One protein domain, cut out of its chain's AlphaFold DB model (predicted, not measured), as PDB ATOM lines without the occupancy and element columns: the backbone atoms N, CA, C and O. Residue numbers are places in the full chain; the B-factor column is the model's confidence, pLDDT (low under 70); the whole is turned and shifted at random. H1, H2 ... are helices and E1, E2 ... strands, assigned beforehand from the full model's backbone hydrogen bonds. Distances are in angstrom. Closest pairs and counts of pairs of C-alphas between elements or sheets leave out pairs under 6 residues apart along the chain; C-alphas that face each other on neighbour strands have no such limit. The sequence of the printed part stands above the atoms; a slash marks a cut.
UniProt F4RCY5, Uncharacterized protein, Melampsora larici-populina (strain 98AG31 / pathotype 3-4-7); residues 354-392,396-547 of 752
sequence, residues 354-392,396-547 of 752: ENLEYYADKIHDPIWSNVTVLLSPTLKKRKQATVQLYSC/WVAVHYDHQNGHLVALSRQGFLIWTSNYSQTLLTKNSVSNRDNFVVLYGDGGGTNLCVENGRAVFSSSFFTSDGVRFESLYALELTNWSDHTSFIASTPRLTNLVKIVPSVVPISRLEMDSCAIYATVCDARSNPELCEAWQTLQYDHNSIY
ATOM      1  N   GLU A 354     220.277 188.811 294.088       44.75
ATOM      2  CA  GLU A 354     219.259 189.760 293.599       44.75
ATOM      3  C   GLU A 354     218.026 189.042 293.036       44.75
ATOM      4  O   GLU A 354     217.105 189.670 292.526       44.75
ATOM      5  N   ASN A 355     217.994 187.710 293.107       43.97
ATOM      6  CA  ASN A 355     216.951 186.901 292.542       43.97
ATOM      7  C   ASN A 355     216.962 185.468 293.122       43.97
ATOM      8  O   ASN A 355     217.133 184.495 292.398       43.97
ATOM      9  N   LEU A 356     216.802 185.302 294.443       47.00
ATOM     10  CA  LEU A 356     216.648 183.974 295.082       47.00
ATOM     11  C   LEU A 356     215.544 183.122 294.416       47.00
ATOM     12  O   LEU A 356     215.714 181.910 294.290       47.00
ATOM     13  N   GLU A 357     214.466 183.745 293.920       43.47
ATOM     14  CA  GLU A 357     213.417 183.074 293.129       43.47
ATOM     15  C   GLU A 357     213.932 182.573 291.765       43.47
ATOM     16  O   GLU A 357     213.641 181.448 291.371       43.47
ATOM     17  N   TYR A 358     214.796 183.332 291.083       42.19
ATOM     18  CA  TYR A 358     215.467 182.893 289.851       42.19
ATOM     19  C   TYR A 358     216.455 181.742 290.095       42.19
ATOM     20  O   TYR A 358     216.616 180.897 289.224       42.19
ATOM     21  N   TYR A 359     217.113 181.677 291.259       44.44
ATOM     22  CA  TYR A 359     218.057 180.598 291.588       44.44
ATOM     23  C   TYR A 359     217.376 179.329 292.111       44.44
ATOM     24  O   TYR A 359     217.906 178.243 291.891       44.44
ATOM     25  N   ALA A 360     216.195 179.437 292.730       48.03
ATOM     26  CA  ALA A 360     215.366 178.273 293.043       48.03
ATOM     27  C   ALA A 360     214.949 177.514 291.766       48.03
ATOM     28  O   ALA A 360     214.938 176.283 291.772       48.03
ATOM     29  N   ASP A 361     214.716 178.244 290.666       41.28
ATOM     30  CA  ASP A 361     214.417 177.686 289.339       41.28
ATOM     31  C   ASP A 361     215.671 177.461 288.456       41.28
ATOM     32  O   ASP A 361     215.613 176.713 287.477       41.28
ATOM     33  N   LYS A 362     216.832 178.052 288.796       38.59
ATOM     34  CA  LYS A 362     218.121 177.899 288.083       38.59
ATOM     35  C   LYS A 362     219.270 177.387 288.959       38.59
ATOM     36  O   LYS A 362     220.377 177.929 288.918       38.59
ATOM     37  N   ILE A 363     219.097 176.230 289.593       44.50
ATOM     38  CA  ILE A 363     220.202 175.392 290.129       44.50
ATOM     39  C   ILE A 363     221.079 174.808 288.978       44.50
ATOM     40  O   ILE A 363     221.643 173.722 289.046       44.50
ATOM     41  N   HIS A 364     221.201 175.530 287.865       39.34
ATOM     42  CA  HIS A 364     221.995 175.191 286.686       39.34
ATOM     43  C   HIS A 364     222.958 176.319 286.283       39.34
ATOM     44  O   HIS A 364     223.617 176.201 285.253       39.34
ATOM     45  N   ASP A 365     223.066 177.403 287.064       38.62
ATOM     46  CA  ASP A 365     224.137 178.387 286.873       38.62
ATOM     47  C   ASP A 365     225.483 177.768 287.319       38.62
ATOM     48  O   ASP A 365     225.623 177.415 288.495       38.62
ATOM     49  N   PRO A 366     226.476 177.599 286.423       44.50
ATOM     50  CA  PRO A 366     227.718 176.878 286.717       44.50
ATOM     51  C   PRO A 366     228.590 177.530 287.803       44.50
ATOM     52  O   PRO A 366     229.536 176.905 288.272       44.50
ATOM     53  N   ILE A 367     228.297 178.769 288.214       37.88
ATOM     54  CA  ILE A 367     229.014 179.454 289.305       37.88
ATOM     55  C   ILE A 367     228.448 179.075 290.689       37.88
ATOM     56  O   ILE A 367     229.165 179.183 291.683       37.88
ATOM     57  N   TRP A 368     227.194 178.607 290.759       39.69
ATOM     58  CA  TRP A 368     226.485 178.261 292.004       39.69
ATOM     59  C   TRP A 368     225.964 176.820 292.047       39.69
ATOM     60  O   TRP A 368     225.396 176.416 293.059       39.69
ATOM     61  N   SER A 369     226.201 176.014 291.007       41.94
ATOM     62  CA  SER A 369     225.847 174.587 290.983       41.94
ATOM     63  C   SER A 369     226.440 173.776 292.148       41.94
ATOM     64  O   SER A 369     225.984 172.666 292.407       41.94
ATOM     65  N   ASN A 370     227.429 174.335 292.853       43.06
ATOM     66  CA  ASN A 370     228.160 173.698 293.946       43.06
ATOM     67  C   ASN A 370     227.891 174.328 295.327       43.06
ATOM     68  O   ASN A 370     228.538 173.951 296.301       43.06
ATOM     69  N   VAL A 371     226.949 175.273 295.444       45.81
ATOM     70  CA  VAL A 371     226.529 175.805 296.749       45.81
ATOM     71  C   VAL A 371     225.314 175.031 297.237       45.81
ATOM     72  O   VAL A 371     224.198 175.204 296.747       45.81
ATOM     73  N   THR A 372     225.517 174.177 298.241       50.44
ATOM     74  CA  THR A 372     224.398 173.522 298.922       50.44
ATOM     75  C   THR A 372     223.720 174.516 299.864       50.44
ATOM     76  O   THR A 372     224.318 174.966 300.841       50.44
ATOM     77  N   VAL A 373     222.449 174.825 299.597       54.22
ATOM     78  CA  VAL A 373     221.603 175.615 300.500       54.22
ATOM     79  C   VAL A 373     220.885 174.680 301.466       54.22
ATOM     80  O   VAL A 373     220.031 173.885 301.061       54.22
ATOM     81  N   LEU A 374     221.175 174.800 302.761       53.59
ATOM     82  CA  LEU A 374     220.368 174.149 303.794       53.59
ATOM     83  C   LEU A 374     219.377 175.160 304.369       53.59
ATOM     84  O   LEU A 374     219.749 176.175 304.957       53.59
ATOM     85  N   LEU A 375     218.090 174.861 304.201       53.38
ATOM     86  CA  LEU A 375     217.005 175.638 304.792       53.38
ATOM     87  C   LEU A 375     216.670 175.100 306.180       53.38
ATOM     88  O   LEU A 375     216.491 173.883 306.343       53.38
ATOM     89  N   SER A 376     216.485 176.011 307.140       51.47
ATOM     90  CA  SER A 376     215.885 175.676 308.430       51.47
ATOM     91  C   SER A 376     214.570 174.888 308.248       51.47
ATOM     92  O   SER A 376     213.794 175.159 307.319       51.47
ATOM     93  N   PRO A 377     214.266 173.907 309.123       55.69
ATOM     94  CA  PRO A 377     213.005 173.169 309.088       55.69
ATOM     95  C   PRO A 377     211.750 174.058 309.088       55.69
ATOM     96  O   PRO A 377     210.739 173.673 308.496       55.69
ATOM     97  N   THR A 378     211.795 175.236 309.719       54.75
ATOM     98  CA  THR A 378     210.648 176.159 309.790       54.75
ATOM     99  C   THR A 378     210.412 176.854 308.448       54.75
ATOM    100  O   THR A 378     209.282 176.877 307.956       54.75
ATOM    101  N   LEU A 379     211.476 177.317 307.788       53.75
ATOM    102  CA  LEU A 379     211.442 177.851 306.422       53.75
ATOM    103  C   LEU A 379     210.925 176.852 305.384       53.75
ATOM    104  O   LEU A 379     210.179 177.240 304.485       53.75
ATOM    105  N   LYS A 380     211.222 175.552 305.534       54.34
ATOM    106  CA  LYS A 380     210.658 174.515 304.645       54.34
ATOM    107  C   LYS A 380     209.125 174.497 304.661       54.34
ATOM    108  O   LYS A 380     208.528 174.175 303.637       54.34
ATOM    109  N   LYS A 381     208.497 174.865 305.786       53.38
ATOM    110  CA  LYS A 381     207.034 174.993 305.908       53.38
ATOM    111  C   LYS A 381     206.504 176.334 305.386       53.38
ATOM    112  O   LYS A 381     205.360 176.393 304.958       53.38
ATOM    113  N   ARG A 382     207.328 177.389 305.380       50.31
ATOM    114  CA  ARG A 382     206.968 178.746 304.923       50.31
ATOM    115  C   ARG A 382     207.188 178.997 303.425       50.31
ATOM    116  O   ARG A 382     207.017 180.128 302.991       50.31
ATOM    117  N   LYS A 383     207.483 177.964 302.623       45.69
ATOM    118  CA  LYS A 383     207.763 178.037 301.169       45.69
ATOM    119  C   LYS A 383     206.759 178.830 300.303       45.69
ATOM    120  O   LYS A 383     207.081 179.100 299.156       45.69
ATOM    121  N   GLN A 384     205.577 179.187 300.806       40.81
ATOM    122  CA  GLN A 384     204.566 179.977 300.084       40.81
ATOM    123  C   GLN A 384     204.386 181.414 300.598       40.81
ATOM    124  O   GLN A 384     203.740 182.215 299.929       40.81
ATOM    125  N   ALA A 385     204.954 181.767 301.752       35.12
ATOM    126  CA  ALA A 385     204.842 183.103 302.323       35.12
ATOM    127  C   ALA A 385     206.111 183.899 302.003       35.12
ATOM    128  O   ALA A 385     207.050 183.947 302.790       35.12
ATOM    129  N   THR A 386     206.112 184.481 300.806       39.69
ATOM    130  CA  THR A 386     206.851 185.699 300.469       39.69
ATOM    131  C   THR A 386     208.349 185.653 300.791       39.69
ATOM    132  O   THR A 386     208.823 186.243 301.762       39.69
ATOM    133  N   VAL A 387     209.133 185.060 299.886       39.59
ATOM    134  CA  VAL A 387     210.526 185.484 299.659       39.59
ATOM    135  C   VAL A 387     210.463 186.865 298.989       39.59
ATOM    136  O   VAL A 387     210.832 187.041 297.836       39.59
ATOM    137  N   GLN A 388     209.908 187.865 299.685       39.47
ATOM    138  CA  GLN A 388     210.070 189.254 299.276       39.47
ATOM    139  C   GLN A 388     211.531 189.581 299.535       39.47
ATOM    140  O   GLN A 388     211.957 189.816 300.663       39.47
ATOM    141  N   LEU A 389     212.280 189.447 298.446       39.34
ATOM    142  CA  LEU A 389     213.678 189.765 298.246       39.34
ATOM    143  C   LEU A 389     214.079 190.999 299.057       39.34
ATOM    144  O   LEU A 389     213.822 192.136 298.663       39.34
ATOM    145  N   TYR A 390     214.760 190.766 300.174       40.41
ATOM    146  CA  TYR A 390     215.626 191.772 300.757       40.41
ATOM    147  C   TYR A 390     216.793 191.963 299.777       40.41
ATOM    148  O   TYR A 390     217.793 191.259 299.834       40.41
ATOM    149  N   SER A 391     216.653 192.918 298.855       41.22
ATOM    150  CA  SER A 391     217.749 193.467 298.040       41.22
ATOM    151  C   SER A 391     218.729 194.312 298.870       41.22
ATOM    152  O   SER A 391     219.554 195.042 298.327       41.22
ATOM    153  N   CYS A 392     218.627 194.261 300.198       45.81
ATOM    154  CA  CYS A 392     219.482 195.007 301.099       45.81
ATOM    155  C   CYS A 392     220.791 194.251 301.292       45.81
ATOM    156  O   CYS A 392     220.802 193.055 301.567       45.81
ATOM    157  N   TRP A 396     227.511 191.616 307.207       90.44
ATOM    158  CA  TRP A 396     228.169 190.597 308.021       90.44
ATOM    159  C   TRP A 396     228.291 191.117 309.444       90.44
ATOM    160  O   TRP A 396     228.725 192.243 309.644       90.44
ATOM    161  N   VAL A 397     227.906 190.323 310.439       91.44
ATOM    162  CA  VAL A 397     227.937 190.734 311.858       91.44
ATOM    163  C   VAL A 397     228.989 189.985 312.660       91.44
ATOM    164  O   VAL A 397     229.381 190.431 313.734       91.44
ATOM    165  N   ALA A 398     229.450 188.841 312.154       93.44
ATOM    166  CA  ALA A 398     230.484 188.054 312.797       93.44
ATOM    167  C   ALA A 398     231.258 187.218 311.778       93.44
ATOM    168  O   ALA A 398     230.687 186.693 310.820       93.44
ATOM    169  N   VAL A 399     232.547 187.037 312.044       94.62
ATOM    170  CA  VAL A 399     233.406 186.060 311.376       94.62
ATOM    171  C   VAL A 399     234.287 185.401 312.426       94.62
ATOM    172  O   VAL A 399     234.828 186.072 313.295       94.62
ATOM    173  N   HIS A 400     234.398 184.085 312.374       94.25
ATOM    174  CA  HIS A 400     235.105 183.282 313.358       94.25
ATOM    175  C   HIS A 400     235.807 182.117 312.688       94.25
ATOM    176  O   HIS A 400     235.264 181.520 311.759       94.25
ATOM    177  N   TYR A 401     236.971 181.738 313.203       90.75
ATOM    178  CA  TYR A 401     237.661 180.536 312.752       90.75
ATOM    179  C   TYR A 401     237.795 179.504 313.877       90.75
ATOM    180  O   TYR A 401     237.968 179.844 315.048       90.75
ATOM    181  N   ASP A 402     237.738 178.231 313.498       89.12
ATOM    182  CA  ASP A 402     238.055 177.095 314.354       89.12
ATOM    183  C   ASP A 402     239.543 176.767 314.205       89.12
ATOM    184  O   ASP A 402     239.978 176.240 313.177       89.12
ATOM    185  N   HIS A 403     240.331 177.069 315.236       80.69
ATOM    186  CA  HIS A 403     241.769 176.810 315.242       80.69
ATOM    187  C   HIS A 403     242.113 175.317 315.080       80.69
ATOM    188  O   HIS A 403     243.126 174.993 314.464       80.69
ATOM    189  N   GLN A 404     241.290 174.402 315.606       79.62
ATOM    190  CA  GLN A 404     241.597 172.964 315.589       79.62
ATOM    191  C   GLN A 404     241.335 172.328 314.240       79.62
ATOM    192  O   GLN A 404     242.130 171.506 313.775       79.62
ATOM    193  N   ASN A 405     240.199 172.677 313.648       83.62
ATOM    194  CA  ASN A 405     239.705 172.006 312.452       83.62
ATOM    195  C   ASN A 405     239.921 172.831 311.181       83.62
ATOM    196  O   ASN A 405     239.748 172.311 310.085       83.62
ATOM    197  N   GLY A 406     240.354 174.088 311.312       88.00
ATOM    198  CA  GLY A 406     240.615 174.966 310.176       88.00
ATOM    199  C   GLY A 406     239.340 175.496 309.527       88.00
ATOM    200  O   GLY A 406     239.377 175.903 308.370       88.00
ATOM    201  N   HIS A 407     238.212 175.507 310.236       90.75
ATOM    202  CA  HIS A 407     236.973 176.069 309.713       90.75
ATOM    203  C   HIS A 407     236.994 177.595 309.763       90.75
ATOM    204  O   HIS A 407     237.510 178.167 310.714       90.75
ATOM    205  N   LEU A 408     236.388 178.255 308.780       92.25
ATOM    206  CA  LEU A 408     236.031 179.678 308.851       92.25
ATOM    207  C   LEU A 408     234.526 179.785 308.673       92.25
ATOM    208  O   LEU A 408     234.008 179.258 307.691       92.25
ATOM    209  N   VAL A 409     233.848 180.441 309.609       93.75
ATOM    210  CA  VAL A 409     232.397 180.624 309.630       93.75
ATOM    211  C   VAL A 409     232.092 182.108 309.746       93.75
ATOM    212  O   VAL A 409     232.709 182.811 310.542       93.75
ATOM    213  N   ALA A 410     231.114 182.587 308.996       92.69
ATOM    214  CA  ALA A 410     230.615 183.945 309.103       92.69
ATOM    215  C   ALA A 410     229.094 183.958 309.186       92.69
ATOM    216  O   ALA A 410     228.430 183.073 308.648       92.69
ATOM    217  N   LEU A 411     228.557 184.966 309.866       92.56
ATOM    218  CA  LEU A 411     227.128 185.173 310.054       92.56
ATOM    219  C   LEU A 411     226.755 186.573 309.577       92.56
ATOM    220  O   LEU A 411     227.391 187.553 309.974       92.56
ATOM    221  N   SER A 412     225.714 186.669 308.757       90.56
ATOM    222  CA  SER A 412     225.108 187.943 308.389       90.56
ATOM    223  C   SER A 412     223.960 188.320 309.322       90.56
ATOM    224  O   SER A 412     223.312 187.466 309.934       90.56
ATOM    225  N   ARG A 413     223.641 189.612 309.356       87.50
ATOM    226  CA  ARG A 413     222.493 190.172 310.070       87.50
ATOM    227  C   ARG A 413     221.167 189.617 309.577       87.50
ATOM    228  O   ARG A 413     220.204 189.590 310.328       87.50
ATOM    229  N   GLN A 414     221.111 189.159 308.329       84.69
ATOM    230  CA  GLN A 414     219.950 188.495 307.728       84.69
ATOM    231  C   GLN A 414     219.895 186.987 308.026       84.69
ATOM    232  O   GLN A 414     219.003 186.308 307.530       84.69
ATOM    233  N   GLY A 415     220.839 186.456 308.810       83.19
ATOM    234  CA  GLY A 415     220.866 185.042 309.188       83.19
ATOM    235  C   GLY A 415     221.494 184.127 308.138       83.19
ATOM    236  O   GLY A 415     221.264 182.916 308.181       83.19
ATOM    237  N   PHE A 416     222.280 184.674 307.201       83.81
ATOM    238  CA  PHE A 416     223.106 183.867 306.304       83.81
ATOM    239  C   PHE A 416     224.335 183.380 307.062       83.81
ATOM    240  O   PHE A 416     225.136 184.188 307.528       83.81
ATOM    241  N   LEU A 417     224.500 182.063 307.162       86.31
ATOM    242  CA  LEU A 417     225.730 181.463 307.663       86.31
ATOM    243  C   LEU A 417     226.568 180.989 306.476       86.31
ATOM    244  O   LEU A 417     226.083 180.176 305.694       86.31
ATOM    245  N   ILE A 418     227.806 181.459 306.356       87.75
ATOM    246  CA  ILE A 418     228.793 180.935 305.403       87.75
ATOM    247  C   ILE A 418     229.833 180.135 306.169       87.75
ATOM    248  O   ILE A 418     230.258 180.563 307.237       87.75
ATOM    249  N   TRP A 419     230.276 179.003 305.626       88.31
ATOM    250  CA  TRP A 419     231.303 178.183 306.265       88.31
ATOM    251  C   TRP A 419     232.208 177.441 305.273       88.31
ATOM    252  O   TRP A 419     231.738 177.016 304.219       88.31
ATOM    253  N   THR A 420     233.490 177.277 305.636       88.00
ATOM    254  CA  THR A 420     234.507 176.485 304.911       88.00
ATOM    255  C   THR A 420     235.069 175.327 305.731       88.00
ATOM    256  O   THR A 420     235.286 175.467 306.936       88.00
ATOM    257  N   SER A 421     235.381 174.203 305.076       84.75
ATOM    258  CA  SER A 421     236.005 173.038 305.723       84.75
ATOM    259  C   SER A 421     237.432 173.330 306.175       84.75
ATOM    260  O   SER A 421     237.779 173.053 307.313       84.75
ATOM    261  N   ASN A 422     238.241 173.928 305.302       87.25
ATOM    262  CA  ASN A 422     239.629 174.270 305.581       87.25
ATOM    263  C   ASN A 422     239.971 175.628 304.961       87.25
ATOM    264  O   ASN A 422     240.302 175.715 303.773       87.25
ATOM    265  N   TYR A 423     239.901 176.693 305.759       87.12
ATOM    266  CA  TYR A 423     240.185 178.047 305.296       87.12
ATOM    267  C   TYR A 423     241.639 178.170 304.839       87.12
ATOM    268  O   TYR A 423     241.903 178.802 303.825       87.12
ATOM    269  N   SER A 424     242.594 177.530 305.522       85.50
ATOM    270  CA  SER A 424     244.014 177.684 305.192       85.50
ATOM    271  C   SER A 424     244.322 177.145 303.795       85.50
ATOM    272  O   SER A 424     244.963 177.818 302.990       85.50
ATOM    273  N   GLN A 425     243.785 175.969 303.463       84.44
ATOM    274  CA  GLN A 425     243.919 175.392 302.134       84.44
ATOM    275  C   GLN A 425     243.143 176.217 301.105       84.44
ATOM    276  O   GLN A 425     243.701 176.545 300.064       84.44
ATOM    277  N   THR A 426     241.904 176.606 301.424       80.50
ATOM    278  CA  THR A 426     241.017 177.371 300.529       80.50
ATOM    279  C   THR A 426     241.558 178.765 300.204       80.50
ATOM    280  O   THR A 426     241.343 179.266 299.107       80.50
ATOM    281  N   LEU A 427     242.268 179.414 301.126       82.12
ATOM    282  CA  LEU A 427     242.820 180.753 300.912       82.12
ATOM    283  C   LEU A 427     244.180 180.732 300.205       82.12
ATOM    284  O   LEU A 427     244.528 181.691 299.518       82.12
ATOM    285  N   LEU A 428     244.964 179.662 300.372       81.56
ATOM    286  CA  LEU A 428     246.330 179.578 299.838       81.56
ATOM    287  C   LEU A 428     246.416 178.952 298.445       81.56
ATOM    288  O   LEU A 428     247.392 179.189 297.726       81.56
ATOM    289  N   THR A 429     245.424 178.169 298.028       78.56
ATOM    290  CA  THR A 429     245.358 177.659 296.657       78.56
ATOM    291  C   THR A 429     245.051 178.815 295.700       78.56
ATOM    292  O   THR A 429     243.940 179.322 295.644       78.56
ATOM    293  N   LYS A 430     246.038 179.240 294.900       60.38
ATOM    294  CA  LYS A 430     245.950 180.390 293.969       60.38
ATOM    295  C   LYS A 430     244.882 180.281 292.860       60.38
ATOM    296  O   LYS A 430     244.728 181.217 292.079       60.38
ATOM    297  N   ASN A 431     244.138 179.178 292.775       60.62
ATOM    298  CA  ASN A 431     243.089 178.983 291.777       60.62
ATOM    299  C   ASN A 431     241.751 179.543 292.287       60.62
ATOM    300  O   ASN A 431     240.894 178.822 292.794       60.62
ATOM    301  N   SER A 432     241.571 180.853 292.104       54.34
ATOM    302  CA  SER A 432     240.413 181.652 292.545       54.34
ATOM    303  C   SER A 432     239.040 181.188 292.031       54.34
ATOM    304  O   SER A 432     238.014 181.644 292.539       54.34
ATOM    305  N   VAL A 433     238.997 180.294 291.038       52.50
ATOM    306  CA  VAL A 433     237.751 179.781 290.448       52.50
ATOM    307  C   VAL A 433     237.313 178.454 291.081       52.50
ATOM    308  O   VAL A 433     236.122 178.280 291.306       52.50
ATOM    309  N   SER A 434     238.240 177.557 291.449       53.50
ATOM    310  CA  SER A 434     237.907 176.246 292.043       53.50
ATOM    311  C   SER A 434     237.642 176.294 293.550       53.50
ATOM    312  O   SER A 434     237.062 175.372 294.105       53.50
ATOM    313  N   ASN A 435     238.053 177.363 294.238       54.34
ATOM    314  CA  ASN A 435     237.883 177.481 295.692       54.34
ATOM    315  C   ASN A 435     236.460 177.863 296.131       54.34
ATOM    316  O   ASN A 435     236.182 177.906 297.327       54.34
ATOM    317  N   ARG A 436     235.556 178.157 295.187       57.22
ATOM    318  CA  ARG A 436     234.162 178.514 295.499       57.22
ATOM    319  C   ARG A 436     233.319 177.312 295.931       57.22
ATOM    320  O   ARG A 436     232.340 177.504 296.640       57.22
ATOM    321  N   ASP A 437     233.762 176.099 295.608       56.97
ATOM    322  CA  ASP A 437     233.097 174.835 295.962       56.97
ATOM    323  C   ASP A 437     233.237 174.473 297.452       56.97
ATOM    324  O   ASP A 437     232.655 173.500 297.931       56.97
ATOM    325  N   ASN A 438     233.998 175.272 298.204       63.38
ATOM    326  CA  ASN A 438     234.287 175.035 299.615       63.38
ATOM    327  C   ASN A 438     233.412 175.864 300.557       63.38
ATOM    328  O   ASN A 438     233.696 175.885 301.752       63.38
ATOM    329  N   PHE A 439     232.387 176.558 300.051       66.38
ATOM    330  CA  PHE A 439     231.490 177.367 300.872       66.38
ATOM    331  C   PHE A 439     230.079 176.786 300.897       66.38
ATOM    332  O   PHE A 439     229.470 176.523 299.862       66.38
ATOM    333  N   VAL A 440     229.535 176.647 302.101       71.12
ATOM    334  CA  VAL A 440     228.143 176.247 302.334       71.12
ATOM    335  C   VAL A 440     227.387 177.443 302.888       71.12
ATOM    336  O   VAL A 440     227.892 178.113 303.790       71.12
ATOM    337  N   VAL A 441     226.184 177.696 302.362       69.75
ATOM    338  CA  VAL A 441     225.304 178.775 302.831       69.75
ATOM    339  C   VAL A 441     224.092 178.177 303.540       69.75
ATOM    340  O   VAL A 441     223.324 177.415 302.945       69.75
ATOM    341  N   LEU A 442     223.890 178.535 304.806       71.75
ATOM    342  CA  LEU A 442     222.688 178.177 305.566       71.75
ATOM    343  C   LEU A 442     221.794 179.394 305.747       71.75
ATOM    344  O   LEU A 442     222.289 180.501 305.960       71.75
ATOM    345  N   TYR A 443     220.481 179.168 305.714       68.81
ATOM    346  CA  TYR A 443     219.488 180.211 305.957       68.81
ATOM    347  C   TYR A 443     218.737 179.956 307.269       68.81
ATOM    348  O   TYR A 443     218.048 178.934 307.419       68.81
ATOM    349  N   GLY A 444     218.908 180.877 308.220       64.00
ATOM    350  CA  GLY A 444     218.203 180.895 309.500       64.00
ATOM    351  C   GLY A 444     216.789 181.476 309.402       64.00
ATOM    352  O   GLY A 444     216.464 182.234 308.492       64.00
ATOM    353  N   ASP A 445     215.932 181.126 310.364       66.06
ATOM    354  CA  ASP A 445     214.608 181.737 310.510       66.06
ATOM    355  C   ASP A 445     214.757 183.100 311.221       66.06
ATOM    356  O   ASP A 445     214.475 183.215 312.414       66.06
ATOM    357  N   GLY A 446     215.266 184.122 310.533       76.88
ATOM    358  CA  GLY A 446     215.392 185.476 311.086       76.88
ATOM    359  C   GLY A 446     216.796 186.066 311.020       76.88
ATOM    360  O   GLY A 446     217.682 185.545 310.349       76.88
ATOM    361  N   GLY A 447     216.967 187.207 311.686       82.25
ATOM    362  CA  GLY A 447     218.214 187.953 311.645       82.25
ATOM    363  C   GLY A 447     219.275 187.350 312.560       82.25
ATOM    364  O   GLY A 447     219.025 187.150 313.748       82.25
ATOM    365  N   GLY A 448     220.461 187.073 312.020       81.06
ATOM    366  CA  GLY A 448     221.603 186.596 312.792       81.06
ATOM    367  C   GLY A 448     222.131 187.684 313.724       81.06
ATOM    368  O   GLY A 448     222.353 188.815 313.293       81.06
ATOM    369  N   THR A 449     222.327 187.354 315.002       83.19
ATOM    370  CA  THR A 449     222.791 188.334 316.004       83.19
ATOM    371  C   THR A 449     224.149 188.007 316.600       83.19
ATOM    372  O   THR A 449     224.960 188.912 316.771       83.19
ATOM    373  N   ASN A 450     224.430 186.737 316.889       91.19
ATOM    374  CA  ASN A 450     225.719 186.309 317.427       91.19
ATOM    375  C   ASN A 450     226.139 184.985 316.825       91.19
ATOM    376  O   ASN A 450     225.303 184.139 316.516       91.19
ATOM    377  N   LEU A 451     227.451 184.800 316.757       93.62
ATOM    378  CA  LEU A 451     228.104 183.581 316.330       93.62
ATOM    379  C   LEU A 451     229.186 183.229 317.353       93.62
ATOM    380  O   LEU A 451     229.896 184.102 317.845       93.62
ATOM    381  N   CYS A 452     229.308 181.946 317.655       92.69
ATOM    382  CA  CYS A 452     230.421 181.362 318.382       92.69
ATOM    383  C   CYS A 452     230.860 180.098 317.635       92.69
ATOM    384  O   CYS A 452     230.017 179.326 317.175       92.69
ATOM    385  N   VAL A 453     232.169 179.900 317.468       91.81
ATOM    386  CA  VAL A 453     232.738 178.770 316.722       91.81
ATOM    387  C   VAL A 453     233.868 178.161 317.523       91.81
ATOM    388  O   VAL A 453     234.804 178.857 317.901       91.81
ATOM    389  N   GLU A 454     233.766 176.862 317.767       86.56
ATOM    390  CA  GLU A 454     234.663 176.119 318.641       86.56
ATOM    391  C   GLU A 454     234.403 174.619 318.483       86.56
ATOM    392  O   GLU A 454     233.275 174.200 318.227       86.56
ATOM    393  N   ASN A 455     235.417 173.781 318.687       80.88
ATOM    394  CA  ASN A 455     235.238 172.329 318.810       80.88
ATOM    395  C   ASN A 455     234.576 171.653 317.599       80.88
ATOM    396  O   ASN A 455     233.811 170.702 317.792       80.88
ATOM    397  N   GLY A 456     234.798 172.148 316.378       87.56
ATOM    398  CA  GLY A 456     234.098 171.654 315.192       87.56
ATOM    399  C   GLY A 456     232.599 171.931 315.258       87.56
ATOM    400  O   GLY A 456     231.795 171.110 314.828       87.56
ATOM    401  N   ARG A 457     232.190 173.047 315.868       90.06
ATOM    402  CA  ARG A 457     230.793 173.476 315.966       90.06
ATOM    403  C   ARG A 457     230.676 174.968 315.716       90.06
ATOM    404  O   ARG A 457     231.554 175.735 316.099       90.06
ATOM    405  N   ALA A 458     229.559 175.370 315.126       92.75
ATOM    406  CA  ALA A 458     229.112 176.753 315.110       92.75
ATOM    407  C   ALA A 458     227.781 176.848 315.855       92.75
ATOM    408  O   ALA A 458     226.839 176.123 315.539       92.75
ATOM    409  N   VAL A 459     227.703 177.746 316.832       92.25
ATOM    410  CA  VAL A 459     226.470 178.091 317.537       92.25
ATOM    411  C   VAL A 459     226.129 179.532 317.216       92.25
ATOM    412  O   VAL A 459     226.979 180.413 317.327       92.25
ATOM    413  N   PHE A 460     224.891 179.782 316.815       92.75
ATOM    414  CA  PHE A 460     224.441 181.127 316.487       92.75
ATOM    415  C   PHE A 460     223.022 181.387 316.974       92.75
ATOM    416  O   PHE A 460     222.199 180.473 317.080       92.75
ATOM    417  N   SER A 461     222.746 182.653 317.268       91.12
ATOM    418  CA  SER A 461     221.414 183.134 317.615       91.12
ATOM    419  C   SER A 461     220.742 183.767 316.402       91.12
ATOM    420  O   SER A 461     221.357 184.549 315.673       91.12
ATOM    421  N   SER A 462     219.470 183.424 316.207       88.06
ATOM    422  CA  SER A 462     218.581 184.058 315.236       88.06
ATOM    423  C   SER A 462     217.446 184.735 315.976       88.06
ATOM    424  O   SER A 462     216.808 184.122 316.835       88.06
ATOM    425  N   SER A 463     217.163 185.969 315.589       86.88
ATOM    426  CA  SER A 463     216.082 186.758 316.152       86.88
ATOM    427  C   SER A 463     214.958 186.892 315.136       86.88
ATOM    428  O   SER A 463     215.185 187.281 313.986       86.88
ATOM    429  N   PHE A 464     213.729 186.614 315.555       83.50
ATOM    430  CA  PHE A 464     212.542 186.871 314.747       83.50
ATOM    431  C   PHE A 464     211.483 187.605 315.562       83.50
ATOM    432  O   PHE A 464     211.431 187.506 316.786       83.50
ATOM    433  N   PHE A 465     210.641 188.350 314.856       80.94
ATOM    434  CA  PHE A 465     209.517 189.067 315.439       80.94
ATOM    435  C   PHE A 465     208.224 188.366 315.039       80.94
ATOM    436  O   PHE A 465     208.064 187.945 313.887       80.94
ATOM    437  N   THR A 466     207.308 188.212 315.984       79.75
ATOM    438  CA  THR A 466     205.922 187.844 315.687       79.75
ATOM    439  C   THR A 466     205.146 189.042 315.152       79.75
ATOM    440  O   THR A 466     205.618 190.178 315.157       79.75
ATOM    441  N   SER A 467     203.942 188.787 314.640       77.75
ATOM    442  CA  SER A 467     203.070 189.822 314.070       77.75
ATOM    443  C   SER A 467     202.651 190.902 315.073       77.75
ATOM    444  O   SER A 467     202.305 192.002 314.664       77.75
ATOM    445  N   ASP A 468     202.676 190.587 316.367       77.81
ATOM    446  CA  ASP A 468     202.429 191.500 317.491       77.81
ATOM    447  C   ASP A 468     203.701 192.234 317.964       77.81
ATOM    448  O   ASP A 468     203.662 192.966 318.948       77.81
ATOM    449  N   GLY A 469     204.833 192.065 317.271       78.81
ATOM    450  CA  GLY A 469     206.096 192.729 317.593       78.81
ATOM    451  C   GLY A 469     206.896 192.074 318.722       78.81
ATOM    452  O   GLY A 469     207.963 192.585 319.067       78.81
ATOM    453  N   VAL A 470     206.443 190.942 319.277       77.50
ATOM    454  CA  VAL A 470     207.219 190.218 320.292       77.50
ATOM    455  C   VAL A 470     208.458 189.602 319.651       77.50
ATOM    456  O   VAL A 470     208.410 188.934 318.615       77.50
ATOM    457  N   ARG A 471     209.604 189.856 320.278       81.25
ATOM    458  CA  ARG A 471     210.893 189.339 319.843       81.25
ATOM    459  C   ARG A 471     211.151 187.968 320.450       81.25
ATOM    460  O   ARG A 471     211.027 187.758 321.658       81.25
ATOM    461  N   PHE A 472     211.609 187.065 319.599       82.94
ATOM    462  CA  PHE A 472     212.006 185.726 319.975       82.94
ATOM    463  C   PHE A 472     213.422 185.433 319.516       82.94
ATOM    464  O   PHE A 472     213.817 185.779 318.402       82.94
ATOM    465  N   GLU A 473     214.165 184.763 320.389       85.56
ATOM    466  CA  GLU A 473     215.507 184.279 320.104       85.56
ATOM    467  C   GLU A 473     215.483 182.756 319.983       85.56
ATOM    468  O   GLU A 473     214.954 182.051 320.849       85.56
ATOM    469  N   SER A 474     216.085 182.252 318.909       86.38
ATOM    470  CA  SER A 474     216.362 180.833 318.710       86.38
ATOM    471  C   SER A 474     217.865 180.604 318.675       86.38
ATOM    472  O   SER A 474     218.604 181.363 318.047       86.38
ATOM    473  N   LEU A 475     218.309 179.519 319.310       88.56
ATOM    474  CA  LEU A 475     219.700 179.077 319.262       88.56
ATOM    475  C   LEU A 475     219.830 177.868 318.351       88.56
ATOM    476  O   LEU A 475     219.155 176.856 318.543       88.56
ATOM    477  N   TYR A 476     220.737 177.966 317.390       89.31
ATOM    478  CA  TYR A 476     221.063 176.891 316.470       89.31
ATOM    479  C   TYR A 476     222.495 176.431 316.708       89.31
ATOM    480  O   TYR A 476     223.381 177.248 316.942       89.31
ATOM    481  N   ALA A 477     222.716 175.126 316.606       90.06
ATOM    482  CA  ALA A 477     224.031 174.518 316.529       90.06
ATOM    483  C   ALA A 477     224.194 173.779 315.205       90.06
ATOM    484  O   ALA A 477     223.288 173.088 314.736       90.06
ATOM    485  N   LEU A 478     225.380 173.909 314.632       89.81
ATOM    486  CA  LEU A 478     225.824 173.217 313.439       89.81
ATOM    487  C   LEU A 478     227.093 172.440 313.783       89.81
ATOM    488  O   LEU A 478     228.061 173.026 314.265       89.81
ATOM    489  N   GLU A 479     227.094 171.134 313.526       89.31
ATOM    490  CA  GLU A 479     228.320 170.331 313.561       89.31
ATOM    491  C   GLU A 479     229.140 170.646 312.308       89.31
ATOM    492  O   GLU A 479     228.660 170.484 311.190       89.31
ATOM    493  N   LEU A 480     230.360 171.134 312.489       89.31
ATOM    494  CA  LEU A 480     231.272 171.453 311.406       89.31
ATOM    495  C   LEU A 480     232.040 170.178 311.041       89.31
ATOM    496  O   LEU A 480     232.880 169.688 311.793       89.31
ATOM    497  N   THR A 481     231.707 169.602 309.894       87.25
ATOM    498  CA  THR A 481     232.394 168.450 309.309       87.25
ATOM    499  C   THR A 481     233.450 168.896 308.302       87.25
ATOM    500  O   THR A 481     233.340 169.946 307.684       87.25
ATOM    501  N   ASN A 482     234.498 168.102 308.100       86.19
ATOM    502  CA  ASN A 482     235.418 168.325 306.987       86.19
ATOM    503  C   ASN A 482     234.875 167.656 305.721       86.19
ATOM    504  O   ASN A 482     234.471 166.495 305.768       86.19
ATOM    505  N   TRP A 483     234.919 168.359 304.589       85.75
ATOM    506  CA  TRP A 483     234.627 167.813 303.262       85.75
ATOM    507  C   TRP A 483     235.744 168.176 302.287       85.75
ATOM    508  O   TRP A 483     236.372 169.233 302.412       85.75
ATOM    509  N   SER A 484     236.009 167.274 301.342       83.12
ATOM    510  CA  SER A 484     236.996 167.476 300.276       83.12
ATOM    511  C   SER A 484     236.413 168.206 299.072       83.12
ATOM    512  O   SER A 484     237.151 168.835 298.322       83.12
ATOM    513  N   ASP A 485     235.102 168.078 298.877       80.19
ATOM    514  CA  ASP A 485     234.356 168.576 297.729       80.19
ATOM    515  C   ASP A 485     232.846 168.604 298.033       80.19
ATOM    516  O   ASP A 485     232.372 168.123 299.065       80.19
ATOM    517  N   HIS A 486     232.066 169.149 297.108       76.44
ATOM    518  CA  HIS A 486     230.615 169.230 297.236       76.44
ATOM    519  C   HIS A 486     229.925 167.854 297.356       76.44
ATOM    520  O   HIS A 486     228.926 167.711 298.059       76.44
ATOM    521  N   THR A 487     230.448 166.809 296.706       79.44
ATOM    522  CA  THR A 487     229.853 165.463 296.751       79.44
ATOM    523  C   THR A 487     230.002 164.826 298.131       79.44
ATOM    524  O   THR A 487     229.036 164.281 298.669       79.44
ATOM    525  N   SER A 488     231.187 164.925 298.729       82.69
ATOM    526  CA  SER A 488     231.463 164.483 300.099       82.69
ATOM    527  C   SER A 488     230.674 165.294 301.123       82.69
ATOM    528  O   SER A 488     230.167 164.711 302.084       82.69
ATOM    529  N   PHE A 489     230.477 166.594 300.877       83.88
ATOM    530  CA  PHE A 489     229.575 167.418 301.678       83.88
ATOM    531  C   PHE A 489     228.137 166.890 301.642       83.88
ATOM    532  O   PHE A 489     227.563 166.623 302.692       83.88
ATOM    533  N   ILE A 490     227.560 166.664 300.454       80.25
ATOM    534  CA  ILE A 490     226.190 166.137 300.324       80.25
ATOM    535  C   ILE A 490     226.060 164.782 301.030       80.25
ATOM    536  O   ILE A 490     225.102 164.565 301.779       80.25
ATOM    537  N   ALA A 491     227.037 163.891 300.842       82.25
ATOM    538  CA  ALA A 491     227.048 162.564 301.458       82.25
ATOM    539  C   ALA A 491     227.083 162.607 302.997       82.25
ATOM    540  O   ALA A 491     226.599 161.681 303.649       82.25
ATOM    541  N   SER A 492     227.628 163.678 303.579       81.44
ATOM    542  CA  SER A 492     227.738 163.881 305.026       81.44
ATOM    543  C   SER A 492     227.254 165.274 305.427       81.44
ATOM    544  O   SER A 492     227.932 166.014 306.142       81.44
ATOM    545  N   THR A 493     226.063 165.636 304.941       81.38
ATOM    546  CA  THR A 493     225.496 166.966 305.171       81.38
ATOM    547  C   THR A 493     225.335 167.190 306.678       81.38
ATOM    548  O   THR A 493     224.605 166.428 307.326       81.38
ATOM    549  N   PRO A 494     225.977 168.217 307.258       82.19
ATOM    550  CA  PRO A 494     225.886 168.452 308.680       82.19
ATOM    551  C   PRO A 494     224.471 168.834 309.094       82.19
ATOM    552  O   PRO A 494     223.719 169.511 308.384       82.19
ATOM    553  N   ARG A 495     224.094 168.358 310.276       82.06
ATOM    554  CA  ARG A 495     222.765 168.579 310.827       82.06
ATOM    555  C   ARG A 495     222.724 169.940 311.512       82.06
ATOM    556  O   ARG A 495     223.460 170.178 312.464       82.06
ATOM    557  N   LEU A 496     221.811 170.795 311.057       83.81
ATOM    558  CA  LEU A 496     221.415 171.983 311.802       83.81
ATOM    559  C   LEU A 496     220.451 171.567 312.920       83.81
ATOM    560  O   LEU A 496     219.335 171.106 312.656       83.81
ATOM    561  N   THR A 497     220.885 171.728 314.163       84.38
ATOM    562  CA  THR A 497     220.120 171.386 315.361       84.38
ATOM    563  C   THR A 497     219.625 172.669 316.016       84.38
ATOM    564  O   THR A 497     220.416 173.524 316.395       84.38
ATOM    565  N   ASN A 498     218.308 172.819 316.162       81.94
ATOM    566  CA  ASN A 498     217.735 173.893 316.969       81.94
ATOM    567  C   ASN A 498     217.804 173.471 318.448       81.94
ATOM    568  O   ASN A 498     217.176 172.484 318.830       81.94
ATOM    569  N   LEU A 499     218.608 174.184 319.237       79.44
ATOM    570  CA  LEU A 499     218.887 173.890 320.644       79.44
ATOM    571  C   LEU A 499     217.897 174.556 321.597       79.44
ATOM    572  O   LEU A 499     217.518 173.965 322.606       79.44
ATOM    573  N   VAL A 500     217.477 175.780 321.272       73.38
ATOM    574  CA  VAL A 500     216.398 176.474 321.978       73.38
ATOM    575  C   VAL A 500     215.394 176.911 320.972       73.38
ATOM    576  O   VAL A 500     215.666 177.796 320.154       73.38
ATOM    577  N   LYS A 501     214.209 176.319 321.085       62.84
ATOM    578  CA  LYS A 501     213.175 176.605 320.121       62.84
ATOM    579  C   LYS A 501     212.817 178.082 320.180       62.84
ATOM    580  O   LYS A 501     212.801 178.687 319.119       62.84
ATOM    581  N   ILE A 502     212.595 178.663 321.362       62.00
ATOM    582  CA  ILE A 502     212.129 180.045 321.517       62.00
ATOM    583  C   ILE A 502     212.380 180.509 322.967       62.00
ATOM    584  O   ILE A 502     211.791 179.929 323.878       62.00
ATOM    585  N   VAL A 503     213.186 181.553 323.201       67.38
ATOM    586  CA  VAL A 503     213.099 182.332 324.455       67.38
ATOM    587  C   VAL A 503     212.458 183.682 324.141       67.38
ATOM    588  O   VAL A 503     213.000 184.408 323.302       67.38
ATOM    589  N   PRO A 504     211.323 184.036 324.775       67.88
ATOM    590  CA  PRO A 504     210.828 185.403 324.739       67.88
ATOM    591  C   PRO A 504     211.895 186.294 325.367       67.88
ATOM    592  O   PRO A 504     212.225 186.134 326.547       67.88
ATOM    593  N   SER A 505     212.474 187.192 324.577       73.19
ATOM    594  CA  SER A 505     213.516 188.073 325.083       73.19
ATOM    595  C   SER A 505     213.260 189.511 324.700       73.19
ATOM    596  O   SER A 505     212.923 189.839 323.567       73.19
ATOM    597  N   VAL A 506     213.438 190.369 325.694       73.44
ATOM    598  CA  VAL A 506     213.263 191.816 325.577       73.44
ATOM    599  C   VAL A 506     214.388 192.437 324.749       73.44
ATOM    600  O   VAL A 506     214.189 193.391 324.000       73.44
ATOM    601  N   VAL A 507     215.582 191.857 324.864       78.56
ATOM    602  CA  VAL A 507     216.792 192.268 324.156       78.56
ATOM    603  C   VAL A 507     217.310 191.114 323.307       78.56
ATOM    604  O   VAL A 507     217.064 189.955 323.639       78.56
ATOM    605  N   PRO A 508     218.053 191.399 322.222       82.62
ATOM    606  CA  PRO A 508     218.869 190.373 321.593       82.62
ATOM    607  C   PRO A 508     219.680 189.620 322.637       82.62
ATOM    608  O   PRO A 508     220.188 190.241 323.576       82.62
ATOM    609  N   ILE A 509     219.923 188.329 322.397       86.50
ATOM    610  CA  ILE A 509     221.127 187.718 322.958       86.50
ATOM    611  C   ILE A 509     222.270 188.646 322.561       86.50
ATOM    612  O   ILE A 509     222.448 188.956 321.387       86.50
ATOM    613  N   SER A 510     222.971 189.202 323.538       85.12
ATOM    614  CA  SER A 510     224.035 190.155 323.280       85.12
ATOM    615  C   SER A 510     225.362 189.425 323.113       85.12
ATOM    616  O   SER A 510     226.209 189.901 322.366       85.12
ATOM    617  N   ARG A 511     225.555 188.263 323.751       89.38
ATOM    618  CA  ARG A 511     226.764 187.452 323.592       89.38
ATOM    619  C   ARG A 511     226.480 185.953 323.638       89.38
ATOM    620  O   ARG A 511     225.689 185.493 324.461       89.38
ATOM    621  N   LEU A 512     227.207 185.221 322.794       91.19
ATOM    622  CA  LEU A 512     227.357 183.769 322.849       91.19
ATOM    623  C   LEU A 512     228.814 183.395 323.113       91.19
ATOM    624  O   LEU A 512     229.724 183.920 322.472       91.19
ATOM    625  N   GLU A 513     229.009 182.457 324.027       89.25
ATOM    626  CA  GLU A 513     230.252 181.708 324.208       89.25
ATOM    627  C   GLU A 513     229.886 180.224 324.318       89.25
ATOM    628  O   GLU A 513     228.754 179.875 324.663       89.25
ATOM    629  N   MET A 514     230.826 179.333 324.039       87.75
ATOM    630  CA  MET A 514     230.631 177.914 324.294       87.75
ATOM    631  C   MET A 514     231.933 177.275 324.725       87.75
ATOM    632  O   MET A 514     233.008 177.817 324.498       87.75
ATOM    633  N   ASP A 515     231.809 176.120 325.355       83.25
ATOM    634  CA  ASP A 515     232.933 175.250 325.637       83.25
ATOM    635  C   ASP A 515     232.672 173.853 325.016       83.25
ATOM    636  O   ASP A 515     231.833 173.690 324.122       83.25
ATOM    637  N   SER A 516     233.404 172.814 325.420       77.94
ATOM    638  CA  SER A 516     233.278 171.460 324.858       77.94
ATOM    639  C   SER A 516     232.017 170.726 325.328       77.94
ATOM    640  O   SER A 516     231.761 169.593 324.896       77.94
ATOM    641  N   CYS A 517     231.267 171.344 326.235       80.44
ATOM    642  CA  CYS A 517     230.274 170.747 327.110       80.44
ATOM    643  C   CYS A 517     228.995 171.600 327.219       80.44
ATOM    644  O   CYS A 517     227.919 171.037 327.411       80.44
ATOM    645  N   ALA A 518     229.089 172.922 327.089       84.44
ATOM    646  CA  ALA A 518     228.028 173.871 327.388       84.44
ATOM    647  C   ALA A 518     228.015 175.059 326.417       84.44
ATOM    648  O   ALA A 518     229.016 175.403 325.789       84.44
ATOM    649  N   ILE A 519     226.852 175.707 326.333       88.06
ATOM    650  CA  ILE A 519     226.664 177.000 325.670       88.06
ATOM    651  C   ILE A 519     226.290 178.007 326.734       88.06
ATOM    652  O   ILE A 519     225.465 177.739 327.608       88.06
ATOM    653  N   TYR A 520     226.853 179.192 326.594       87.75
ATOM    654  CA  TYR A 520     226.599 180.320 327.450       87.75
ATOM    655  C   TYR A 520     225.992 181.436 326.611       87.75
ATOM    656  O   TYR A 520     226.543 181.839 325.585       87.75
ATOM    657  N   ALA A 521     224.842 181.935 327.049       88.88
ATOM    658  CA  ALA A 521     224.117 182.996 326.372       88.88
ATOM    659  C   ALA A 521     223.616 184.013 327.394       88.88
ATOM    660  O   ALA A 521     223.071 183.646 328.435       88.88
ATOM    661  N   THR A 522     223.765 185.296 327.079       86.25
ATOM    662  CA  THR A 522     223.045 186.360 327.787       86.25
ATOM    663  C   THR A 522     221.579 186.309 327.385       86.25
ATOM    664  O   THR A 522     221.273 186.427 326.198       86.25
ATOM    665  N   VAL A 523     220.678 186.174 328.349       78.44
ATOM    666  CA  VAL A 523     219.238 186.165 328.091       78.44
ATOM    667  C   VAL A 523     218.571 187.113 329.074       78.44
ATOM    668  O   VAL A 523     218.767 186.993 330.281       78.44
ATOM    669  N   CYS A 524     217.766 188.039 328.557       75.38
ATOM    670  CA  CYS A 524     216.805 188.778 329.367       75.38
ATOM    671  C   CYS A 524     215.454 188.082 329.210       75.38
ATOM    672  O   CYS A 524     214.777 188.289 328.200       75.38
ATOM    673  N   ASP A 525     215.109 187.198 330.149       69.69
ATOM    674  CA  ASP A 525     213.847 186.459 330.097       69.69
ATOM    675  C   ASP A 525     212.699 187.406 330.444       69.69
ATOM    676  O   ASP A 525     212.564 187.847 331.591       69.69
ATOM    677  N   ALA A 526     211.867 187.690 329.443       65.56
ATOM    678  CA  ALA A 526     210.730 188.586 329.579       65.56
ATOM    679  C   ALA A 526     209.753 188.145 330.686       65.56
ATOM    680  O   ALA A 526     209.125 188.971 331.342       65.56
ATOM    681  N   ARG A 527     209.662 186.834 330.945       63.53
ATOM    682  CA  ARG A 527     208.755 186.265 331.954       63.53
ATOM    683  C   ARG A 527     209.219 186.542 333.375       63.53
ATOM    684  O   ARG A 527     208.402 186.669 334.276       63.53
ATOM    685  N   SER A 528     210.533 186.615 333.569       62.22
ATOM    686  CA  SER A 528     211.124 186.857 334.885       62.22
ATOM    687  C   SER A 528     211.078 188.328 335.297       62.22
ATOM    688  O   SER A 528     211.284 188.629 336.468       62.22
ATOM    689  N   ASN A 529     210.836 189.240 334.348       62.22
ATOM    690  CA  ASN A 529     210.852 190.672 334.610       62.22
ATOM    691  C   ASN A 529     209.907 191.448 333.661       62.22
ATOM    692  O   ASN A 529     210.369 192.146 332.752       62.22
ATOM    693  N   PRO A 530     208.578 191.296 333.823       63.69
ATOM    694  CA  PRO A 530     207.585 191.920 332.943       63.69
ATOM    695  C   PRO A 530     207.639 193.455 332.978       63.69
ATOM    696  O   PRO A 530     207.511 194.090 331.935       63.69
ATOM    697  N   GLU A 531     207.937 194.051 334.133       65.75
ATOM    698  CA  GLU A 531     208.121 195.503 334.276       65.75
ATOM    699  C   GLU A 531     209.306 196.011 333.444       65.75
ATOM    700  O   GLU A 531     209.229 197.046 332.783       65.75
ATOM    701  N   LEU A 532     210.402 195.247 333.405       60.88
ATOM    702  CA  LEU A 532     211.567 195.579 332.590       60.88
ATOM    703  C   LEU A 532     211.287 195.386 331.092       60.88
ATOM    704  O   LEU A 532     211.873 196.097 330.278       60.88
ATOM    705  N   CYS A 533     210.361 194.496 330.717       57.25
ATOM    706  CA  CYS A 533     209.859 194.402 329.341       57.25
ATOM    707  C   CYS A 533     209.133 195.676 328.926       57.25
ATOM    708  O   CYS A 533     209.425 196.226 327.867       57.25
ATOM    709  N   GLU A 534     208.210 196.140 329.765       59.72
ATOM    710  CA  GLU A 534     207.424 197.346 329.520       59.72
ATOM    711  C   GLU A 534     208.328 198.589 329.486       59.72
ATOM    712  O   GLU A 534     208.268 199.396 328.552       59.72
ATOM    713  N   ALA A 535     209.268 198.690 330.432       58.88
ATOM    714  CA  ALA A 535     210.266 199.750 330.456       58.88
ATOM    715  C   ALA A 535     211.150 199.726 329.202       58.88
ATOM    716  O   ALA A 535     211.371 200.767 328.592       58.88
ATOM    717  N   TRP A 536     211.631 198.559 328.765       54.91
ATOM    718  CA  TRP A 536     212.492 198.463 327.585       54.91
ATOM    719  C   TRP A 536     211.762 198.748 326.272       54.91
ATOM    720  O   TRP A 536     212.311 199.411 325.390       54.91
ATOM    721  N   GLN A 537     210.512 198.292 326.152       55.06
ATOM    722  CA  GLN A 537     209.636 198.658 325.038       55.06
ATOM    723  C   GLN A 537     209.443 200.172 324.979       55.06
ATOM    724  O   GLN A 537     209.445 200.738 323.892       55.06
ATOM    725  N   THR A 538     209.371 200.837 326.132       52.50
ATOM    726  CA  THR A 538     209.310 202.301 326.217       52.50
ATOM    727  C   THR A 538     210.666 202.955 325.875       52.50
ATOM    728  O   THR A 538     210.706 203.959 325.166       52.50
ATOM    729  N   LEU A 539     211.789 202.354 326.295       47.06
ATOM    730  CA  LEU A 539     213.163 202.848 326.085       47.06
ATOM    731  C   LEU A 539     213.634 202.822 324.625       47.06
ATOM    732  O   LEU A 539     214.451 203.660 324.248       47.06
ATOM    733  N   GLN A 540     213.141 201.894 323.794       48.50
ATOM    734  CA  GLN A 540     213.468 201.871 322.360       48.50
ATOM    735  C   GLN A 540     212.983 203.121 321.607       48.50
ATOM    736  O   GLN A 540     213.506 203.411 320.531       48.50
ATOM    737  N   TYR A 541     212.016 203.858 322.161       40.91
ATOM    738  CA  TYR A 541     211.411 205.015 321.502       40.91
ATOM    739  C   TYR A 541     211.905 206.371 322.022       40.91
ATOM    740  O   TYR A 541     211.692 207.371 321.340       40.91
ATOM    741  N   ASP A 542     212.599 206.433 323.166       41.53
ATOM    742  CA  ASP A 542     213.110 207.699 323.705       41.53
ATOM    743  C   ASP A 542     214.329 207.506 324.633       41.53
ATOM    744  O   ASP A 542     214.219 207.239 325.829       41.53
ATOM    745  N   HIS A 543     215.537 207.656 324.080       40.59
ATOM    746  CA  HIS A 543     216.792 207.484 324.825       40.59
ATOM    747  C   HIS A 543     217.056 208.571 325.890       40.59
ATOM    748  O   HIS A 543     217.932 208.384 326.737       40.59
ATOM    749  N   ASN A 544     216.317 209.689 325.887       40.47
ATOM    750  CA  ASN A 544     216.558 210.826 326.789       40.47
ATOM    751  C   ASN A 544     215.737 210.788 328.095       40.47
ATOM    752  O   ASN A 544     215.991 211.588 328.995       40.47
ATOM    753  N   SER A 545     214.790 209.858 328.248       43.59
ATOM    754  CA  SER A 545     213.836 209.810 329.373       43.59
ATOM    755  C   SER A 545     214.153 208.756 330.452       43.59
ATOM    756  O   SER A 545     213.330 208.474 331.321       43.59
ATOM    757  N   ILE A 546     215.382 208.226 330.467       39.88
ATOM    758  CA  ILE A 546     215.849 207.195 331.421       39.88
ATOM    759  C   ILE A 546     215.795 207.661 332.890       39.88
ATOM    760  O   ILE A 546     215.397 206.903 333.772       39.88
ATOM    761  N   TYR A 547     216.195 208.901 333.179       41.78
ATOM    762  CA  TYR A 547     216.393 209.354 334.562       41.78
ATOM    763  C   TYR A 547     215.090 209.576 335.364       41.78
ATOM    764  O   TYR A 547     215.057 209.171 336.526       41.78
TER     765      TYR A 547
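This is residues 354 to 392 and 396 to 547 of the 752 residues of an uncharacterized protein of Melampsora larici-populina (strain 98AG31 / pathotype 3-4-7) (UniProt F4RCY5). Two twisted sheets, E1 E5 E4 E3 E2 and E6 E7 E8 E9, form a sandwich that is only partly face to face: E6 packs on E2 and E3, while E8 and E9 stay apart from E5, E4 and E3, and the small hairpin of E10 and E11 packs through E10 on the other face of E6 and E7. H3, H4 and H5 lie at one end of the sandwich, H6 lies beyond the opposite end, where residues 539 to 545 stick out, and the stretch with H1 and H2 lies off to the side of E1. The printed part has 191 residues, with six named helices and eleven named strands in the order H1 E1 H2 E2 E3 E4 H3 H4 E5 E6 E7 E8 H5 E9 E10 E11 H6. The first sheet is mixed, the second and the pair E10 E11 are antiparallel, and the class is mixed, helices and strands. The whole is compact, with a radius of gyration of the C-alphas of 18.6 A, and its outline, 59 by 39 by 30 A, is only just elongated.

Start at H1, residues 356 to 361, which touches no helix. E1, residues 373 to 375, is an edge strand, parallel to E5, residues 439 to 443; find N 443 and O 374, 3.2 A apart, within hydrogen-bond range. H2, residues 377 to 381, is only just apart from E5, the closest C-alphas being 8.4 A apart. Next come E2, residues 396 to 402, E3, residues 407 to 412, and E4, residues 416 to 420, a meander, each strand the antiparallel neighbour of the one before; look at N 400 and O 409, 2.8 A, and N 418 and O 410, 2.9 A. E5 is antiparallel to E4, with N 442 and O 417 2.9 A apart. H3, residues 423 to 428, only grazes this sheet, as does H4, residues 434 to 438. H3 and H4 only just touch, with 3 pairs of C-alphas within 8 A, the closest those of Thr 426 and Asn 435, 5.8 A. After E5 you enter the second sheet with E6, residues 447 to 454, which bends by 50 degrees at residue 450. E6, E7, residues 457 to 465, and E8, residues 471 to 479, form another meander; check N 452 and O 459, 2.8 A, and N 474 and O 462, 2.9 A. H5, residues 486 to 491, is close to H4 but not clearly touching, the closest C-alphas being those of Asp 437 and His 486, 6.3 A. E9, residues 496 to 504, is antiparallel to E8, with N 497 and O 477 2.8 A apart. The two sheets form a sandwich, their best planes 17 degrees apart; the closest C-alphas of E2 and E6 are those of Asp 402 and Glu 454, 5.6 A. E10, residues 512 to 514, and E11, residues 519 to 521, are a hairpin, with N 520 and O 513 2.8 A apart; the closest C-alphas of E6 and E10 are those of Cys 452 and Glu 513, 5.8 A. H6, residues 530 to 539, touches no helix. In H1, H3, H5 and H6 every O i to N i+4 pair is within hydrogen-bond range; H2 has 0 of 1, with 1 of 2 O i to N i+3 pairs, and H4 has 0 of 1, with 0 of 2.

Find C-alpha 356 at (216.648, 183.974, 295.082), where H1 begins. E7 starts at C-alpha 457, (230.793, 173.476, 315.966), and spans 26.4 A; E8 spans 26.5 A, E6 and E9 21.4 A each. H6, 14.1 A long, ends at C-alpha 539, (213.163, 202.848, 326.085).

The two C-alphas farthest apart are those of Thr 487 and Tyr 547, 59.5 A. Residues 393 to 395 are not printed; C-alphas 392 and 396 are 12.0 A apart across this cut. The link H1 to E1, 11 residues, is long. Mean pLDDT of the printed part is 70.9, and 80 residues are under 70, among them 354 to 392 and 525 to 547.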